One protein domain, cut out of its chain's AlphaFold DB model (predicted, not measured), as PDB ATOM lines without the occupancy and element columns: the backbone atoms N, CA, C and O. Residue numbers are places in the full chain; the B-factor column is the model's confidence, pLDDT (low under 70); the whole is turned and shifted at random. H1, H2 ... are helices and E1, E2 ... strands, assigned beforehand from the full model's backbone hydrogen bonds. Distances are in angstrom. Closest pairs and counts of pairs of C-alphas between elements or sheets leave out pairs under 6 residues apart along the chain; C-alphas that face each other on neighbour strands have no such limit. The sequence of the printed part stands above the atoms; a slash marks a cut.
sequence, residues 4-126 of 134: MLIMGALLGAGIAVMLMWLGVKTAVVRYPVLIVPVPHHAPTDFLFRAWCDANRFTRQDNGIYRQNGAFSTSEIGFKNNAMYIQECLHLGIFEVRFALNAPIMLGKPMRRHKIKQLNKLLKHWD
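This is residues 4 to 126 of the 134 residues of an uncharacterized protein of Alysiella filiformis DSM 16848 (UniProt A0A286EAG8). A twisted antiparallel sheet of five strands forms a body from which one long helix, H1, sticks out as an arm with its residues 4 to 19. E4, the longest strand, runs through the middle of the sheet, with E1 and E5 along one side of it and E3, followed by E2, on the other, while H2 and H3 graze the sheet. The 123 printed residues include three named helices and five named strands, in the order H1 E1 H2 E2 E3 E4 E5 H3, and the class is mixed, helices and strands. The whole is loose, with a radius of gyration of the C-alphas of 17.3 A, and spans 63 by 26 by 25 A, the arm making much of the length.

H1, residues 4 to 30, is on the sheet but only grazes it, with its residues 20 to 30; its closest C-alphas to E5, residues 94 to 99, are those of Val 28 and Phe 98, 5.2 A apart. E1, residues 34 to 37, is an edge strand antiparallel to E4, residues 82 to 91, with N 36 and O 83 at 2.9 A. H2, residues 46 to 54, only grazes the sheet with its residues 49 to 53. E2, residues 65 to 68, and E3, residues 72 to 79, form a hairpin, with N 67 and O 74 at 2.9 A; residues 58 to 59 pair with residues 65 to 66 of E2, antiparallel. E3 and E4 are a hairpin, with N 75 and O 86 at 2.9 A. E4 and E5 are a hairpin, with N 89 and O 96 at 2.8 A. E2 E3 E4 E5 is a meander, each strand the antiparallel neighbour of the one before. The pairing of E4 is staggered: on one side E1 is beside its residues 82 to 85 and E5 beside 86 to 91. H3, residues 108 to 124, only grazes the sheet with its residues 111 to 122. H3 only just touches H2, with 3 pairs of C-alphas within 8 A and with residue 121 alone; the closest are those of Phe 48 and Leu 121, 7.0 A apart, and the helices run opposite ways at a shallow tilt of 21 degrees. H1 is apart from H2 and H3. In H1, H2 and H3 every O i to N i+4 pair is within hydrogen-bond range.

H1 begins at C-alpha 4, (-19.249, -73.679, -73.688), and is 38.9 A long. E3 measures 22.9 A and E4 28.6 A, with C-alpha 82 at (-13.981, -28.247, -42.266). H3, 24.6 A long, ends at C-alpha 124, (-16.407, -34.214, -28.146).

The C-alphas of Met 4 and His 41, the two farthest apart, are 63.4 A apart. Without residues 4 to 19, which stand free, the body spans 40 by 25 by 24 A. The printed part has no cut, and no link is long. Mean pLDDT of the printed part is 82.5; it is under 70 at residues 4 to 14, 16, 18 to 30 and 94.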
ATOM      1  N   MET A   4     -18.056 -74.465 -74.050       63.62
ATOM      2  CA  MET A   4     -19.249 -73.679 -73.688       63.62
ATOM      3  C   MET A   4     -19.257 -73.217 -72.223       63.62
ATOM      4  O   MET A   4     -19.673 -72.098 -71.940       63.62
ATOM      5  N   LEU A   5     -18.773 -74.045 -71.290       64.75
ATOM      6  CA  LEU A   5     -18.688 -73.676 -69.871       64.75
ATOM      7  C   LEU A   5     -17.617 -72.604 -69.638       64.75
ATOM      8  O   LEU A   5     -17.814 -71.708 -68.822       64.75
ATOM      9  N   ILE A   6     -16.514 -72.663 -70.388       68.50
ATOM     10  CA  ILE A   6     -15.437 -71.665 -70.324       68.50
ATOM     11  C   ILE A   6     -15.930 -70.317 -70.868       68.50
ATOM     12  O   ILE A   6     -15.740 -69.293 -70.215       68.50
ATOM     13  N   MET A   7     -16.623 -70.308 -72.014       63.53
ATOM     14  CA  MET A   7     -17.236 -69.082 -72.547       63.53
ATOM     15  C   MET A   7     -18.289 -68.495 -71.601       63.53
ATOM     16  O   MET A   7     -18.283 -67.288 -71.362       63.53
ATOM     17  N   GLY A   8     -19.163 -69.330 -71.032       63.03
ATOM     18  CA  GLY A   8     -20.179 -68.881 -70.077       63.03
ATOM     19  C   GLY A   8     -19.570 -68.256 -68.818       63.03
ATOM     20  O   GLY A   8     -20.017 -67.197 -68.377       63.03
ATOM     21  N   ALA A   9     -18.504 -68.855 -68.279       63.03
ATOM     22  CA  ALA A   9     -17.785 -68.321 -67.125       63.03
ATOM     23  C   ALA A   9     -17.092 -66.979 -67.428       63.03
ATOM     24  O   ALA A   9     -17.166 -66.054 -66.618       63.03
ATOM     25  N   LEU A  10     -16.470 -66.844 -68.604       65.81
ATOM     26  CA  LEU A  10     -15.816 -65.601 -69.030       65.81
ATOM     27  C   LEU A  10     -16.822 -64.461 -69.247       65.81
ATOM     28  O   LEU A  10     -16.575 -63.335 -68.813       65.81
ATOM     29  N   LEU A  11     -17.977 -64.751 -69.855       68.69
ATOM     30  CA  LEU A  11     -19.051 -63.769 -70.040       68.69
ATOM     31  C   LEU A  11     -19.665 -63.334 -68.704       68.69
ATOM     32  O   LEU A  11     -19.839 -62.137 -68.469       68.69
ATOM     33  N   GLY A  12     -19.940 -64.282 -67.803       63.03
ATOM     34  CA  GLY A  12     -20.460 -63.983 -66.467       63.03
ATOM     35  C   GLY A  12     -19.501 -63.118 -65.643       63.03
ATOM     36  O   GLY A  12     -19.925 -62.136 -65.031       63.03
ATOM     37  N   ALA A  13     -18.201 -63.423 -65.689       68.38
ATOM     38  CA  ALA A  13     -17.172 -62.614 -65.041       68.38
ATOM     39  C   ALA A  13     -17.099 -61.194 -65.631       68.38
ATOM     40  O   ALA A  13     -17.037 -60.221 -64.879       68.38
ATOM     41  N   GLY A  14     -17.181 -61.059 -66.959       67.75
ATOM     42  CA  GLY A  14     -17.194 -59.757 -67.631       67.75
ATOM     43  C   GLY A  14     -18.378 -58.879 -67.214       67.75
ATOM     44  O   GLY A  14     -18.193 -57.707 -66.879       67.75
ATOM     45  N   ILE A  15     -19.585 -59.451 -67.152       71.50
ATOM     46  CA  ILE A  15     -20.793 -58.735 -66.713       71.50
ATOM     47  C   ILE A  15     -20.677 -58.324 -65.239       71.50
ATOM     48  O   ILE A  15     -20.997 -57.186 -64.895       71.50
ATOM     49  N   ALA A  16     -20.177 -59.207 -64.369       65.88
ATOM     50  CA  ALA A  16     -19.987 -58.899 -62.953       65.88
ATOM     51  C   ALA A  16     -19.006 -57.732 -62.739       65.88
ATOM     52  O   ALA A  16     -19.295 -56.813 -61.968       65.88
ATOM     53  N   VAL A  17     -17.886 -57.720 -63.470       71.12
ATOM     54  CA  VAL A  17     -16.912 -56.616 -63.440       71.12
ATOM     55  C   VAL A  17     -17.538 -55.319 -63.957       71.12
ATOM     56  O   VAL A  17     -17.369 -54.271 -63.332       71.12
ATOM     57  N   MET A  18     -18.315 -55.373 -65.044       69.94
ATOM     58  CA  MET A  18     -18.990 -54.195 -65.598       69.94
ATOM     59  C   MET A  18     -20.024 -53.604 -64.629       69.94
ATOM     60  O   MET A  18     -20.065 -52.390 -64.437       69.94
ATOM     61  N   LEU A  19     -20.840 -54.441 -63.983       69.44
ATOM     62  CA  LEU A  19     -21.829 -53.995 -62.997       69.44
ATOM     63  C   LEU A  19     -21.164 -53.398 -61.752       69.44
ATOM     64  O   LEU A  19     -21.600 -52.355 -61.260       69.44
ATOM     65  N   MET A  20     -20.073 -54.010 -61.283       67.44
ATOM     66  CA  MET A  20     -19.257 -53.464 -60.198       67.44
ATOM     67  C   MET A  20     -18.686 -52.093 -60.581       67.44
ATOM     68  O   MET A  20     -18.802 -51.139 -59.814       67.44
ATOM     69  N   TRP A  21     -18.147 -51.966 -61.795       67.94
ATOM     70  CA  TRP A  21     -17.603 -50.719 -62.329       67.94
ATOM     71  C   TRP A  21     -18.653 -49.605 -62.443       67.94
ATOM     72  O   TRP A  21     -18.408 -48.470 -62.024       67.94
ATOM     73  N   LEU A  22     -19.843 -49.924 -62.964       66.38
ATOM     74  CA  LEU A  22     -20.958 -48.981 -63.074       66.38
ATOM     75  C   LEU A  22     -21.431 -48.511 -61.694       66.38
ATOM     76  O   LEU A  22     -21.576 -47.306 -61.482       66.38
ATOM     77  N   GLY A  23     -21.605 -49.427 -60.737       64.88
ATOM     78  CA  GLY A  23     -21.973 -49.074 -59.362       64.88
ATOM     79  C   GLY A  23     -20.964 -48.122 -58.717       64.88
ATOM     80  O   GLY A  23     -21.338 -47.138 -58.080       64.88
ATOM     81  N   VAL A  24     -19.679 -48.367 -58.962       63.47
ATOM     82  CA  VAL A  24     -18.571 -47.580 -58.422       63.47
ATOM     83  C   VAL A  24     -18.491 -46.185 -59.060       63.47
ATOM     84  O   VAL A  24     -18.436 -45.196 -58.328       63.47
ATOM     85  N   LYS A  25     -18.585 -46.058 -60.395       65.50
ATOM     86  CA  LYS A  25     -18.636 -44.743 -61.074       65.50
ATOM     87  C   LYS A  25     -19.840 -43.907 -60.644       65.50
ATOM     88  O   LYS A  25     -19.711 -42.704 -60.429       65.50
ATOM     89  N   THR A  26     -21.000 -44.543 -60.496       64.94
ATOM     90  CA  THR A  26     -22.226 -43.854 -60.069       64.94
ATOM     91  C   THR A  26     -22.092 -43.342 -58.634       64.94
ATOM     92  O   THR A  26     -22.570 -42.253 -58.323       64.94
ATOM     93  N   ALA A  27     -21.395 -44.083 -57.769       61.41
ATOM     94  CA  ALA A  27     -21.170 -43.683 -56.389       61.41
ATOM     95  C   ALA A  27     -20.196 -42.501 -56.240       61.41
ATOM     96  O   ALA A  27     -20.429 -41.654 -55.385       61.41
ATOM     97  N   VAL A  28     -19.167 -42.391 -57.093       64.25
ATOM     98  CA  VAL A  28     -18.247 -41.229 -57.097       64.25
ATOM     99  C   VAL A  28     -18.987 -39.933 -57.401       64.25
ATOM    100  O   VAL A  28     -18.765 -38.918 -56.751       64.25
ATOM    101  N   VAL A  29     -19.872 -39.975 -58.398       64.62
ATOM    102  CA  VAL A  29     -20.617 -38.793 -58.845       64.62
ATOM    103  C   VAL A  29     -21.711 -38.419 -57.844       64.62
ATOM    104  O   VAL A  29     -21.975 -37.237 -57.646       64.62
ATOM    105  N   ARG A  30     -22.351 -39.410 -57.210       65.19
ATOM    106  CA  ARG A  30     -23.479 -39.177 -56.293       65.19
ATOM    107  C   ARG A  30     -23.075 -38.868 -54.856       65.19
ATOM    108  O   ARG A  30     -23.830 -38.177 -54.186       65.19
ATOM    109  N   TYR A  31     -21.927 -39.357 -54.390       71.12
ATOM    110  CA  TYR A  31     -21.515 -39.240 -52.989       71.12
ATOM    111  C   TYR A  31     -20.116 -38.622 -52.894       71.12
ATOM    112  O   TYR A  31     -19.140 -39.335 -52.616       71.12
ATOM    113  N   PRO A  32     -19.996 -37.305 -53.164       71.12
ATOM    114  CA  PRO A  32     -18.731 -36.590 -53.052       71.12
ATOM    115  C   PRO A  32     -18.226 -36.596 -51.605       71.12
ATOM    116  O   PRO A  32     -18.955 -36.932 -50.679       71.12
ATOM    117  N   VAL A  33     -16.958 -36.227 -51.420       84.00
ATOM    118  CA  VAL A  33     -16.269 -36.175 -50.118       84.00
ATOM    119  C   VAL A  33     -17.165 -35.652 -48.998       84.00
ATOM    120  O   VAL A  33     -17.799 -34.608 -49.137       84.00
ATOM    121  N   LEU A  34     -17.171 -36.358 -47.866       87.12
ATOM    122  CA  LEU A  34     -17.932 -35.958 -46.693       87.12
ATOM    123  C   LEU A  34     -17.254 -34.756 -46.038       87.12
ATOM    124  O   LEU A  34     -16.088 -34.843 -45.652       87.12
ATOM    125  N   ILE A  35     -17.985 -33.651 -45.914       89.44
ATOM    126  CA  ILE A  35     -17.495 -32.406 -45.324       89.44
ATOM    127  C   ILE A  35     -18.222 -32.183 -44.005       89.44
ATOM    128  O   ILE A  35     -19.448 -32.104 -43.974       89.44
ATOM    129  N   VAL A  36     -17.460 -32.065 -42.923       90.38
ATOM    130  CA  VAL A  36     -17.983 -31.817 -41.580       90.38
ATOM    131  C   VAL A  36     -17.399 -30.501 -41.073       90.38
ATOM    132  O   VAL A  36     -16.174 -30.403 -40.973       90.38
ATOM    133  N   PRO A  37     -18.218 -29.484 -40.756       91.94
ATOM    134  CA  PRO A  37     -17.741 -28.287 -40.073       91.94
ATOM    135  C   PRO A  37     -17.142 -28.672 -38.720       91.94
ATOM    136  O   PRO A  37     -17.774 -29.395 -37.955       91.94
ATOM    137  N   VAL A  38     -15.929 -28.210 -38.431       92.75
ATOM    138  CA  VAL A  38     -15.211 -28.515 -37.188       92.75
ATOM    139  C   VAL A  38     -14.623 -27.244 -36.575       92.75
ATOM    140  O   VAL A  38     -14.320 -26.291 -37.298       92.75
ATOM    141  N   PRO A  39     -14.411 -27.209 -35.249       90.62
ATOM    142  CA  PRO A  39     -13.715 -26.105 -34.604       90.62
ATOM    143  C   PRO A  39     -12.312 -25.880 -35.181       90.62
ATOM    144  O   PRO A  39     -11.618 -26.824 -35.556       90.62
ATOM    145  N   HIS A  40     -11.841 -24.631 -35.153       90.38
ATOM    146  CA  HIS A  40     -10.491 -24.258 -35.605       90.38
ATOM    147  C   HIS A  40      -9.364 -25.077 -34.952       90.38
ATOM    148  O   HIS A  40      -8.328 -25.305 -35.570       90.38
ATOM    149  N   HIS A  41      -9.560 -25.516 -33.706       89.56
ATOM    150  CA  HIS A  41      -8.571 -26.280 -32.948       89.56
ATOM    151  C   HIS A  41      -8.589 -27.788 -33.250       89.56
ATOM    152  O   HIS A  41      -7.680 -28.490 -32.809       89.56
ATOM    153  N   ALA A  42      -9.566 -28.296 -34.012       89.25
ATOM    154  CA  ALA A  42      -9.712 -29.722 -34.318       89.25
ATOM    155  C   ALA A  42      -8.451 -30.383 -34.929       89.25
ATOM    156  O   ALA A  42      -8.091 -31.472 -34.482       89.25
ATOM    157  N   PRO A  43      -7.700 -29.756 -35.864       87.06
ATOM    158  CA  PRO A  43      -6.478 -30.356 -36.417       87.06
ATOM    159  C   PRO A  43      -5.342 -30.512 -35.392       87.06
ATOM    160  O   PRO A  43      -4.418 -31.306 -35.584       87.06
ATOM    161  N   THR A  44      -5.376 -29.710 -34.325       89.19
ATOM    162  CA  THR A  44      -4.371 -29.681 -33.253       89.19
ATOM    163  C   THR A  44      -4.844 -30.353 -31.970       89.19
ATOM    164  O   THR A  44      -4.055 -30.478 -31.038       89.19
ATOM    165  N   ASP A  45      -6.102 -30.786 -31.922       91.88
ATOM    166  CA  ASP A  45      -6.699 -31.410 -30.753       91.88
ATOM    167  C   ASP A  45      -5.982 -32.725 -30.412       91.88
ATOM    168  O   ASP A  45      -5.720 -33.577 -31.270       91.88
ATOM    169  N   PHE A  46      -5.658 -32.892 -29.132       91.31
ATOM    170  CA  PHE A  46      -5.023 -34.100 -28.628       91.31
ATOM    171  C   PHE A  46      -5.937 -35.319 -28.789       91.31
ATOM    172  O   PHE A  46      -5.441 -36.405 -29.096       91.31
ATOM    173  N   LEU A  47      -7.258 -35.151 -28.635       91.06
ATOM    174  CA  LEU A  47      -8.210 -36.253 -28.782       91.06
ATOM    175  C   LEU A  47      -8.319 -36.703 -30.228       91.06
ATOM    176  O   LEU A  47      -8.423 -37.902 -30.475       91.06
ATOM    177  N   PHE A  48      -8.218 -35.777 -31.180       92.75
ATOM    178  CA  PHE A  48      -8.124 -36.135 -32.588       92.75
ATOM    179  C   PHE A  48      -6.877 -36.966 -32.881       92.75
ATOM    180  O   PHE A  48      -6.982 -38.014 -33.513       92.75
ATOM    181  N   ARG A  49      -5.708 -36.555 -32.375       91.69
ATOM    182  CA  ARG A  49      -4.461 -37.315 -32.563       91.69
ATOM    183  C   ARG A  49      -4.542 -38.706 -31.937       91.69
ATOM    184  O   ARG A  49      -4.289 -39.690 -32.623       91.69
ATOM    185  N   ALA A  50      -5.000 -38.795 -30.689       91.56
ATOM    186  CA  ALA A  50      -5.198 -40.074 -30.008       91.56
ATOM    187  C   ALA A  50      -6.214 -40.968 -30.743       91.56
ATOM    188  O   ALA A  50      -6.036 -42.183 -30.846       91.56
ATOM    189  N   TRP A  51      -7.274 -40.369 -31.294       92.94
ATOM    190  CA  TRP A  51      -8.239 -41.072 -32.130       92.94
ATOM    191  C   TRP A  51      -7.604 -41.577 -33.431       92.94
ATOM    192  O   TRP A  51      -7.849 -42.724 -33.811       92.94
ATOM    193  N   CYS A  52      -6.769 -40.773 -34.096       92.56
ATOM    194  CA  CYS A  52      -6.029 -41.193 -35.283       92.56
ATOM    195  C   CYS A  52      -5.134 -42.396 -34.978       92.56
ATOM    196  O   CYS A  52      -5.214 -43.392 -35.699       92.56
ATOM    197  N   ASP A  53      -4.377 -42.353 -33.882       91.25
ATOM    198  CA  ASP A  53      -3.490 -43.442 -33.466       91.25
ATOM    199  C   ASP A  53      -4.277 -44.734 -33.194       91.25
ATOM    200  O   ASP A  53      -3.962 -45.798 -33.737       91.25
ATOM    201  N   ALA A  54      -5.379 -44.635 -32.441       89.69
ATOM    202  CA  ALA A  54      -6.250 -45.771 -32.136       89.69
ATOM    203  C   ALA A  54      -6.893 -46.395 -33.389       89.69
ATOM    204  O   ALA A  54      -7.148 -47.601 -33.430       89.69
ATOM    205  N   ASN A  55      -7.146 -45.586 -34.423       88.38
ATOM    206  CA  ASN A  55      -7.741 -46.024 -35.687       88.38
ATOM    207  C   ASN A  55      -6.701 -46.246 -36.805       88.38
ATOM    208  O   ASN A  55      -7.085 -46.531 -37.942       88.38
ATOM    209  N   ARG A  56      -5.397 -46.196 -36.489       92.00
ATOM    210  CA  ARG A  56      -4.274 -46.422 -37.420       92.00
ATOM    211  C   ARG A  56      -4.226 -45.438 -38.597       92.00
ATOM    212  O   ARG A  56      -3.857 -45.814 -39.709       92.00
ATOM    213  N   PHE A  57      -4.614 -44.191 -38.361       93.38
ATOM    214  CA  PHE A  57      -4.392 -43.099 -39.300       93.38
ATOM    215  C   PHE A  57      -2.993 -42.520 -39.100       93.38
ATOM    216  O   PHE A  57      -2.641 -42.119 -37.997       93.38
ATOM    217  N   THR A  58      -2.217 -42.415 -40.176       93.69
ATOM    218  CA  THR A  58      -0.890 -41.793 -40.162       93.69
ATOM    219  C   THR A  58      -0.907 -40.477 -40.926       93.69
ATOM    220  O   THR A  58      -1.481 -40.371 -42.014       93.69
ATOM    221  N   ARG A  59      -0.274 -39.449 -40.357       93.62
ATOM    222  CA  ARG A  59      -0.148 -38.141 -41.004       93.62
ATOM    223  C   ARG A  59       0.846 -38.223 -42.164       93.62
ATOM    224  O   ARG A  59       1.946 -38.735 -41.996       93.62
ATOM    225  N   GLN A  60       0.444 -37.715 -43.320       93.44
ATOM    226  CA  GLN A  60       1.250 -37.595 -44.532       93.44
ATOM    227  C   GLN A  60       1.879 -36.192 -44.621       93.44
ATOM    228  O   GLN A  60       1.407 -35.252 -43.971       93.44
ATOM    229  N   ASP A  61       2.889 -36.022 -45.477       90.44
ATOM    230  CA  ASP A  61       3.612 -34.746 -45.650       90.44
ATOM    231  C   ASP A  61       2.710 -33.598 -46.124       90.44
ATOM    232  O   ASP A  61       2.894 -32.442 -45.750       90.44
ATOM    233  N   ASN A  62       1.666 -33.923 -46.891       88.38
ATOM    234  CA  ASN A  62       0.656 -32.968 -47.352       88.38
ATOM    235  C   ASN A  62      -0.388 -32.596 -46.275       88.38
ATOM    236  O   ASN A  62      -1.363 -31.908 -46.573       88.38
ATOM    237  N   GLY A  63      -0.218 -33.071 -45.037       88.12
ATOM    238  CA  GLY A  63      -1.107 -32.797 -43.909       88.12
ATOM    239  C   GLY A  63      -2.367 -33.665 -43.840       88.12
ATOM    240  O   GLY A  63      -3.133 -33.515 -42.889       88.12
ATOM    241  N   ILE A  64      -2.578 -34.576 -44.796       92.75
ATOM    242  CA  ILE A  64      -3.692 -35.534 -44.788       92.75
ATOM    243  C   ILE A  64      -3.357 -36.699 -43.853       92.75
ATOM    244  O   ILE A  64      -2.231 -37.184 -43.820       92.75
ATOM    245  N   TYR A  65      -4.341 -37.178 -43.107       94.00
ATOM    246  CA  TYR A  65      -4.261 -38.407 -42.331       94.00
ATOM    247  C   TYR A  65      -4.790 -39.564 -43.163       94.00
ATOM    248  O   TYR A  65      -5.895 -39.490 -43.698       94.00
ATOM    249  N   ARG A  66      -4.016 -40.643 -43.256       94.31
ATOM    250  CA  ARG A  66      -4.323 -41.785 -44.110       94.31
ATOM    251  C   ARG A  66      -4.340 -43.084 -43.314       94.31
ATOM    252  O   ARG A  66      -3.403 -43.375 -42.582       94.31
ATOM    253  N   GLN A  67      -5.385 -43.883 -43.495       92.75
ATOM    254  CA  GLN A  67      -5.474 -45.248 -42.982       92.75
ATOM    255  C   GLN A  67      -5.494 -46.217 -44.162       92.75
ATOM    256  O   GLN A  67      -6.419 -46.183 -44.971       92.75
ATOM    257  N   ASN A  68      -4.510 -47.111 -44.245       88.38
ATOM    258  CA  ASN A  68      -4.461 -48.133 -45.291       88.38
ATOM    259  C   ASN A  68      -5.181 -49.411 -44.844       88.38
ATOM    260  O   ASN A  68      -4.919 -49.947 -43.767       88.38
ATOM    261  N   GLY A  69      -6.078 -49.907 -45.689       82.50
ATOM    262  CA  GLY A  69      -6.689 -51.229 -45.606       82.50
ATOM    263  C   GLY A  69      -6.299 -52.091 -46.808       82.50
ATOM    264  O   GLY A  69      -5.630 -51.633 -47.728       82.50
ATOM    265  N   ALA A  70      -6.736 -53.353 -46.813       77.75
ATOM    266  CA  ALA A  70      -6.373 -54.311 -47.863       77.75
ATOM    267  C   ALA A  70      -6.908 -53.932 -49.258       77.75
ATOM    268  O   ALA A  70      -6.250 -54.183 -50.259       77.75
ATOM    269  N   PHE A  71      -8.095 -53.325 -49.319       74.56
ATOM    270  CA  PHE A  71      -8.773 -52.973 -50.577       74.56
ATOM    271  C   PHE A  71      -9.234 -51.515 -50.623       74.56
ATOM    272  O   PHE A  71      -9.822 -51.077 -51.608       74.56
ATOM    273  N   SER A  72      -9.005 -50.756 -49.552       84.06
ATOM    274  CA  SER A  72      -9.361 -49.346 -49.494       84.06
ATOM    275  C   SER A  72      -8.416 -48.570 -48.596       84.06
ATOM    276  O   SER A  72      -7.803 -49.124 -47.685       84.06
ATOM    277  N   THR A  73      -8.353 -47.272 -48.826       89.25
ATOM    278  CA  THR A  73      -7.639 -46.306 -48.009       89.25
ATOM    279  C   THR A  73      -8.636 -45.262 -47.532       89.25
ATOM    280  O   THR A  73      -9.434 -44.782 -48.324       89.25
ATOM    281  N   SER A  74      -8.599 -44.880 -46.263       91.31
ATOM    282  CA  SER A  74      -9.380 -43.742 -45.769       91.31
ATOM    283  C   SER A  74      -8.496 -42.528 -45.625       91.31
ATOM    284  O   SER A  74      -7.372 -42.641 -45.137       91.31
ATOM    285  N   GLU A  75      -9.019 -41.369 -45.996       93.81
ATOM    286  CA  GLU A  75      -8.301 -40.105 -45.912       93.81
ATOM    287  C   GLU A  75      -9.114 -39.076 -45.138       93.81
ATOM    288  O   GLU A  75     -10.327 -38.953 -45.329       93.81
ATOM    289  N   ILE A  76      -8.424 -38.346 -44.264       94.06
ATOM    290  CA  ILE A  76      -8.969 -37.250 -43.468       94.06
ATOM    291  C   ILE A  76      -8.077 -36.027 -43.657       94.06
ATOM    292  O   ILE A  76      -6.875 -36.080 -43.406       94.06
ATOM    293  N   GLY A  77      -8.661 -34.916 -44.086       93.50
ATOM    294  CA  GLY A  77      -7.967 -33.639 -44.232       93.50
ATOM    295  C   GLY A  77      -8.719 -32.512 -43.542       93.50
ATOM    296  O   GLY A  77      -9.900 -32.647 -43.232       93.50
ATOM    297  N   PHE A  78      -8.045 -31.382 -43.347       93.56
ATOM    298  CA  PHE A  78      -8.656 -30.166 -42.816       93.56
ATOM    299  C   PHE A  78      -8.387 -28.992 -43.745       93.56
ATOM    300  O   PHE A  78      -7.262 -28.805 -44.207       93.56
ATOM    301  N   LYS A  79      -9.417 -28.190 -44.006       90.75
ATOM    302  CA  LYS A  79      -9.326 -26.944 -44.775       90.75
ATOM    303  C   LYS A  79     -10.526 -26.065 -44.429       90.75
ATOM    304  O   LYS A  79     -11.631 -26.570 -44.291       90.75
ATOM    305  N   ASN A  80     -10.317 -24.757 -44.280       88.06
ATOM    306  CA  ASN A  80     -11.386 -23.770 -44.061       88.06
ATOM    307  C   ASN A  80     -12.401 -24.159 -42.959       88.06
ATOM    308  O   ASN A  80     -13.604 -24.103 -43.190       88.06
ATOM    309  N   ASN A  81     -11.929 -24.581 -41.778       89.31
ATOM    310  CA  ASN A  81     -12.774 -25.031 -40.651       89.31
ATOM    311  C   ASN A  81     -13.680 -26.223 -40.958       89.31
ATOM    312  O   ASN A  81     -14.708 -26.427 -40.316       89.31
ATOM    313  N   ALA A  82     -13.302 -27.019 -41.946       92.81
ATOM    314  CA  ALA A  82     -13.981 -28.247 -42.266       92.81
ATOM    315  C   ALA A  82     -12.993 -29.406 -42.256       92.81
ATOM    316  O   ALA A  82     -11.832 -29.279 -42.660       92.81
ATOM    317  N   MET A  83     -13.490 -30.543 -41.791       93.62
ATOM    318  CA  MET A  83     -12.859 -31.839 -41.923       93.62
ATOM    319  C   MET A  83     -13.456 -32.540 -43.143       93.62
ATOM    320  O   MET A  83     -14.674 -32.652 -43.276       93.62
ATOM    321  N   TYR A  84     -12.586 -33.012 -44.025       92.69
ATOM    322  CA  TYR A  84     -12.930 -33.741 -45.241       92.69
ATOM    323  C   TYR A  84     -12.603 -35.202 -45.018       92.69
ATOM    324  O   TYR A  84     -11.477 -35.509 -44.628       92.69
ATOM    325  N   ILE A  85     -13.562 -36.088 -45.261       90.81
ATOM    326  CA  ILE A  85     -13.405 -37.518 -45.021       90.81
ATOM    327  C   ILE A  85     -13.843 -38.284 -46.261       90.81
ATOM    328  O   ILE A  85     -14.966 -38.131 -46.752       90.81
ATOM    329  N   GLN A  86     -12.961 -39.144 -46.751       89.81
ATOM    330  CA  GLN A  86     -13.226 -39.961 -47.926       89.81
ATOM    331  C   GLN A  86     -12.659 -41.368 -47.778       89.81
ATOM    332  O   GLN A  86     -11.696 -41.608 -47.050       89.81
ATOM    333  N   GLU A  87     -13.278 -42.296 -48.492       88.62
ATOM    334  CA  GLU A  87     -12.759 -43.635 -48.733       88.62
ATOM    335  C   GLU A  87     -12.308 -43.720 -50.192       88.62
ATOM    336  O   GLU A  87     -13.046 -43.347 -51.102       88.62
ATOM    337  N   CYS A  88     -11.100 -44.226 -50.400       86.31
ATOM    338  CA  CYS A  88     -10.494 -44.530 -51.684       86.31
ATOM    339  C   CYS A  88     -10.491 -46.052 -51.841       86.31
ATOM    340  O   CYS A  88      -9.737 -46.744 -51.163       86.31
ATOM    341  N   LEU A  89     -11.356 -46.598 -52.683       82.69
ATOM    342  CA  LEU A  89     -11.381 -48.022 -52.997       82.69
ATOM    343  C   LEU A  89     -10.437 -48.310 -54.165       82.69
ATOM    344  O   LEU A  89     -10.515 -47.647 -55.201       82.69
ATOM    345  N   HIS A  90      -9.597 -49.329 -54.000       80.19
ATOM    346  CA  HIS A  90      -8.633 -49.767 -55.006       80.19
ATOM    347  C   HIS A  90      -9.174 -50.996 -55.736       80.19
ATOM    348  O   HIS A  90      -9.316 -52.069 -55.149       80.19
ATOM    349  N   LEU A  91      -9.490 -50.845 -57.021       73.00
ATOM    350  CA  LEU A  91      -9.991 -51.902 -57.903       73.00
ATOM    351  C   LEU A  91      -8.989 -52.151 -59.032       73.00
ATOM    352  O   LEU A  91      -9.164 -51.698 -60.165       73.00
ATOM    353  N   GLY A  92      -7.906 -52.861 -58.710       73.19
ATOM    354  CA  GLY A  92      -6.803 -53.090 -59.642       73.19
ATOM    355  C   GLY A  92      -6.081 -51.782 -59.967       73.19
ATOM    356  O   GLY A  92      -5.487 -51.177 -59.084       73.19
ATOM    357  N   ILE A  93      -6.150 -51.342 -61.226       71.06
ATOM    358  CA  ILE A  93      -5.532 -50.086 -61.697       71.06
ATOM    359  C   ILE A  93      -6.393 -48.841 -61.444       71.06
ATOM    360  O   ILE A  93      -5.983 -47.730 -61.771       71.06
ATOM    361  N   PHE A  94      -7.603 -49.015 -60.913       67.19
ATOM    362  CA  PHE A  94      -8.547 -47.925 -60.722       67.19
ATOM    363  C   PHE A  94      -8.695 -47.569 -59.246       67.19
ATOM    364  O   PHE A  94      -8.960 -48.435 -58.414       67.19
ATOM    365  N   GLU A  95      -8.587 -46.277 -58.942       75.62
ATOM    366  CA  GLU A  95      -8.867 -45.713 -57.624       75.62
ATOM    367  C   GLU A  95     -10.159 -44.908 -57.684       75.62
ATOM    368  O   GLU A  95     -10.378 -44.100 -58.592       75.62
ATOM    369  N   VAL A  96     -11.027 -45.134 -56.705       78.12
ATOM    370  CA  VAL A  96     -12.335 -44.497 -56.645       78.12
ATOM    371  C   VAL A  96     -12.543 -43.893 -55.272       78.12
ATOM    372  O   VAL A  96     -12.512 -44.600 -54.270       78.12
ATOM    373  N   ARG A  97     -12.810 -42.585 -55.250       84.31
ATOM    374  CA  ARG A  97     -13.036 -41.802 -54.034       84.31
ATOM    375  C   ARG A  97     -14.517 -41.537 -53.823       84.31
ATOM    376  O   ARG A  97     -15.205 -41.138 -54.759       84.31
ATOM    377  N   PHE A  98     -14.995 -41.745 -52.604       84.50
ATOM    378  CA  PHE A  98     -16.380 -41.470 -52.225       84.50
ATOM    379  C   PHE A  98     -16.501 -41.121 -50.739       84.50
ATOM    380  O   PHE A  98     -15.600 -41.384 -49.935       84.50
ATOM    381  N   ALA A  99     -17.634 -40.527 -50.371       85.38
ATOM    382  CA  ALA A  99     -17.967 -40.188 -48.993       85.38
ATOM    383  C   ALA A  99     -17.923 -41.419 -48.072       85.38
ATOM    384  O   ALA A  99     -18.469 -42.477 -48.396       85.38
ATOM    385  N   LEU A 100     -17.376 -41.277 -46.862       84.25
ATOM    386  CA  LEU A 100     -17.362 -42.376 -45.889       84.25
ATOM    387  C   LEU A 100     -18.774 -42.933 -45.603       84.25
ATOM    388  O   LEU A 100     -18.928 -44.141 -45.411       84.25
ATOM    389  N   ASN A 101     -19.803 -42.082 -45.641       82.56
ATOM    390  CA  ASN A 101     -21.208 -42.418 -45.385       82.56
ATOM    391  C   ASN A 101     -22.014 -42.841 -46.629       82.56
ATOM    392  O   ASN A 101     -23.202 -43.128 -46.490       82.56
ATOM    393  N   ALA A 102     -21.396 -42.944 -47.812       82.81
ATOM    394  CA  ALA A 102     -22.095 -43.296 -49.051       82.81
ATOM    395  C   ALA A 102     -22.862 -44.639 -48.936       82.81
ATOM    396  O   ALA A 102     -22.355 -45.577 -48.312       82.81
ATOM    397  N   PRO A 103     -24.021 -44.834 -49.581       73.12
ATOM    398  CA  PRO A 103     -24.813 -46.067 -49.517       73.12
ATOM    399  C   PRO A 103     -24.271 -47.205 -50.412       73.12
ATOM    400  O   PRO A 103     -25.011 -47.926 -51.072       73.12
ATOM    401  N   ILE A 104     -22.955 -47.421 -50.421       75.44
ATOM    402  CA  ILE A 104     -22.300 -48.523 -51.145       75.44
ATOM    403  C   ILE A 104     -22.307 -49.805 -50.292       75.44
ATOM    404  O   ILE A 104     -21.959 -49.786 -49.110       75.44
ATOM    405  N   MET A 105     -22.668 -50.956 -50.863       70.81
ATOM    406  CA  MET A 105     -22.680 -52.226 -50.113       70.81
ATOM    407  C   MET A 105     -21.272 -52.723 -49.764       70.81
ATOM    408  O   MET A 105     -21.044 -53.254 -48.674       70.81
ATOM    409  N   LEU A 106     -20.309 -52.500 -50.659       73.69
ATOM    410  CA  LEU A 106     -18.920 -52.888 -50.451       73.69
ATOM    411  C   LEU A 106     -18.323 -52.162 -49.237       73.69
ATOM    412  O   LEU A 106     -18.417 -50.940 -49.099       73.69
ATOM    413  N   GLY A 107     -17.746 -52.932 -48.314       74.06
ATOM    414  CA  GLY A 107     -17.137 -52.396 -47.096       74.06
ATOM    415  C   GLY A 107     -18.113 -51.713 -46.127       74.06
ATOM    416  O   GLY A 107     -17.658 -51.086 -45.171       74.06
ATOM    417  N   LYS A 108     -19.440 -51.828 -46.314       82.06
ATOM    418  CA  LYS A 108     -20.455 -51.173 -45.461       82.06
ATOM    419  C   LYS A 108     -20.273 -51.447 -43.958       82.06
ATOM    420  O   LYS A 108     -20.351 -50.485 -43.195       82.06
ATOM    421  N   PRO A 109     -19.982 -52.681 -43.490       83.12
ATOM    422  CA  PRO A 109     -19.746 -52.929 -42.064       83.12
ATOM    423  C   PRO A 109     -18.528 -52.173 -41.518       83.12
ATOM    424  O   PRO A 109     -18.599 -51.575 -40.445       83.12
ATOM    425  N   MET A 110     -17.435 -52.137 -42.284       83.25
ATOM    426  CA  MET A 110     -16.213 -51.421 -41.914       83.25
ATOM    427  C   MET A 110     -16.463 -49.911 -41.842       83.25
ATOM    428  O   MET A 110     -16.127 -49.268 -40.850       83.25
ATOM    429  N   ARG A 111     -17.135 -49.348 -42.852       86.31
ATOM    430  CA  ARG A 111     -17.492 -47.922 -42.871       86.31
ATOM    431  C   ARG A 111     -18.444 -47.560 -41.730       86.31
ATOM    432  O   ARG A 111     -18.278 -46.517 -41.107       86.31
ATOM    433  N   ARG A 112     -19.382 -48.453 -41.373       86.50
ATOM    434  CA  ARG A 112     -20.240 -48.301 -40.181       86.50
ATOM    435  C   ARG A 112     -19.440 -48.224 -38.895       86.50
ATOM    436  O   ARG A 112     -19.716 -47.363 -38.062       86.50
ATOM    437  N   HIS A 113     -18.441 -49.086 -38.745       87.06
ATOM    438  CA  HIS A 113     -17.542 -49.021 -37.601       87.06
ATOM    439  C   HIS A 113     -16.784 -47.687 -37.557       87.06
ATOM    440  O   HIS A 113     -16.786 -47.026 -36.520       87.06
ATOM    441  N   LYS A 114     -16.206 -47.256 -38.686       87.62
ATOM    442  CA  LYS A 114     -15.470 -45.985 -38.791       87.62
ATOM    443  C   LYS A 114     -16.342 -44.782 -38.442       87.62
ATOM    444  O   LYS A 114     -15.939 -43.977 -37.611       87.62
ATOM    445  N   ILE A 115     -17.564 -44.708 -38.974       89.56
ATOM    446  CA  ILE A 115     -18.523 -43.643 -38.634       89.56
ATOM    447  C   ILE A 115     -18.894 -43.680 -37.155       89.56
ATOM    448  O   ILE A 115     -18.937 -42.638 -36.513       89.56
ATOM    449  N   LYS A 116     -19.086 -44.864 -36.564       90.75
ATOM    450  CA  LYS A 116     -19.352 -44.972 -35.124       90.75
ATOM    451  C   LYS A 116     -18.196 -44.420 -34.285       90.75
ATOM    452  O   LYS A 116     -18.452 -43.744 -33.294       90.75
ATOM    453  N   GLN A 117     -16.945 -44.711 -34.647       90.38
ATOM    454  CA  GLN A 117     -15.784 -44.165 -33.935       90.38
ATOM    455  C   GLN A 117     -15.634 -42.666 -34.171       90.38
ATOM    456  O   GLN A 117     -15.321 -41.937 -33.234       90.38
ATOM    457  N   LEU A 118     -15.881 -42.202 -35.393       90.88
ATOM    458  CA  LEU A 118     -15.851 -40.789 -35.733       90.88
ATOM    459  C   LEU A 118     -16.919 -40.005 -34.964       90.88
ATOM    460  O   LEU A 118     -16.611 -38.975 -34.386       90.88
ATOM    461  N   ASN A 119     -18.141 -40.527 -34.843       93.38
ATOM    462  CA  ASN A 119     -19.218 -39.879 -34.090       93.38
ATOM    463  C   ASN A 119     -18.893 -39.713 -32.599       93.38
ATOM    464  O   ASN A 119     -19.391 -38.783 -31.970       93.38
ATOM    465  N   LYS A 120     -18.036 -40.566 -32.019       91.81
ATOM    466  CA  LYS A 120     -17.537 -40.348 -30.649       91.81
ATOM    467  C   LYS A 120     -16.637 -39.116 -30.564       91.81
ATOM    468  O   LYS A 120     -16.735 -38.376 -29.593       91.81
ATOM    469  N   LEU A 121     -15.785 -38.915 -31.567       92.06
ATOM    470  CA  LEU A 121     -14.920 -37.744 -31.677       92.06
ATOM    471  C   LEU A 121     -15.742 -36.481 -31.979       92.06
ATOM    472  O   LEU A 121     -15.565 -35.470 -31.318       92.06
ATOM    473  N   LEU A 122     -16.710 -36.554 -32.895       92.88
ATOM    474  CA  LEU A 122     -17.605 -35.431 -33.196       92.88
ATOM    475  C   LEU A 122     -18.412 -34.981 -31.978       92.88
ATOM    476  O   LEU A 122     -18.559 -33.786 -31.756       92.88
ATOM    477  N   LYS A 123     -18.862 -35.930 -31.149       93.50
ATOM    478  CA  LYS A 123     -19.534 -35.622 -29.883       93.50
ATOM    479  C   LYS A 123     -18.647 -34.801 -28.941       93.50
ATOM    480  O   LYS A 123     -19.168 -33.972 -28.208       93.50
ATOM    481  N   HIS A 124     -17.331 -35.023 -28.944       91.50
ATOM    482  CA  HIS A 124     -16.407 -34.214 -28.146       91.50
ATOM    483  C   HIS A 124     -16.361 -32.755 -28.624       91.50
ATOM    484  O   HIS A 124     -16.264 -31.846 -27.808       91.50
ATOM    485  N   TRP A 125     -16.500 -32.536 -29.930       91.88
ATOM    486  CA  TRP A 125     -16.554 -31.209 -30.546       91.88
ATOM    487  C   TRP A 125     -17.956 -30.591 -30.602       91.88
ATOM    488  O   TRP A 125     -18.121 -29.560 -31.246       91.88
ATOM    489  N   ASP A 126     -18.948 -31.213 -29.959       91.88
ATOM    490  CA  ASP A 126     -20.362 -30.811 -29.999       91.88
ATOM    491  C   ASP A 126     -20.946 -30.734 -31.428       91.88
ATOM    492  O   ASP A 126     -21.767 -29.884 -31.765       91.88
TER     493      ASP A 126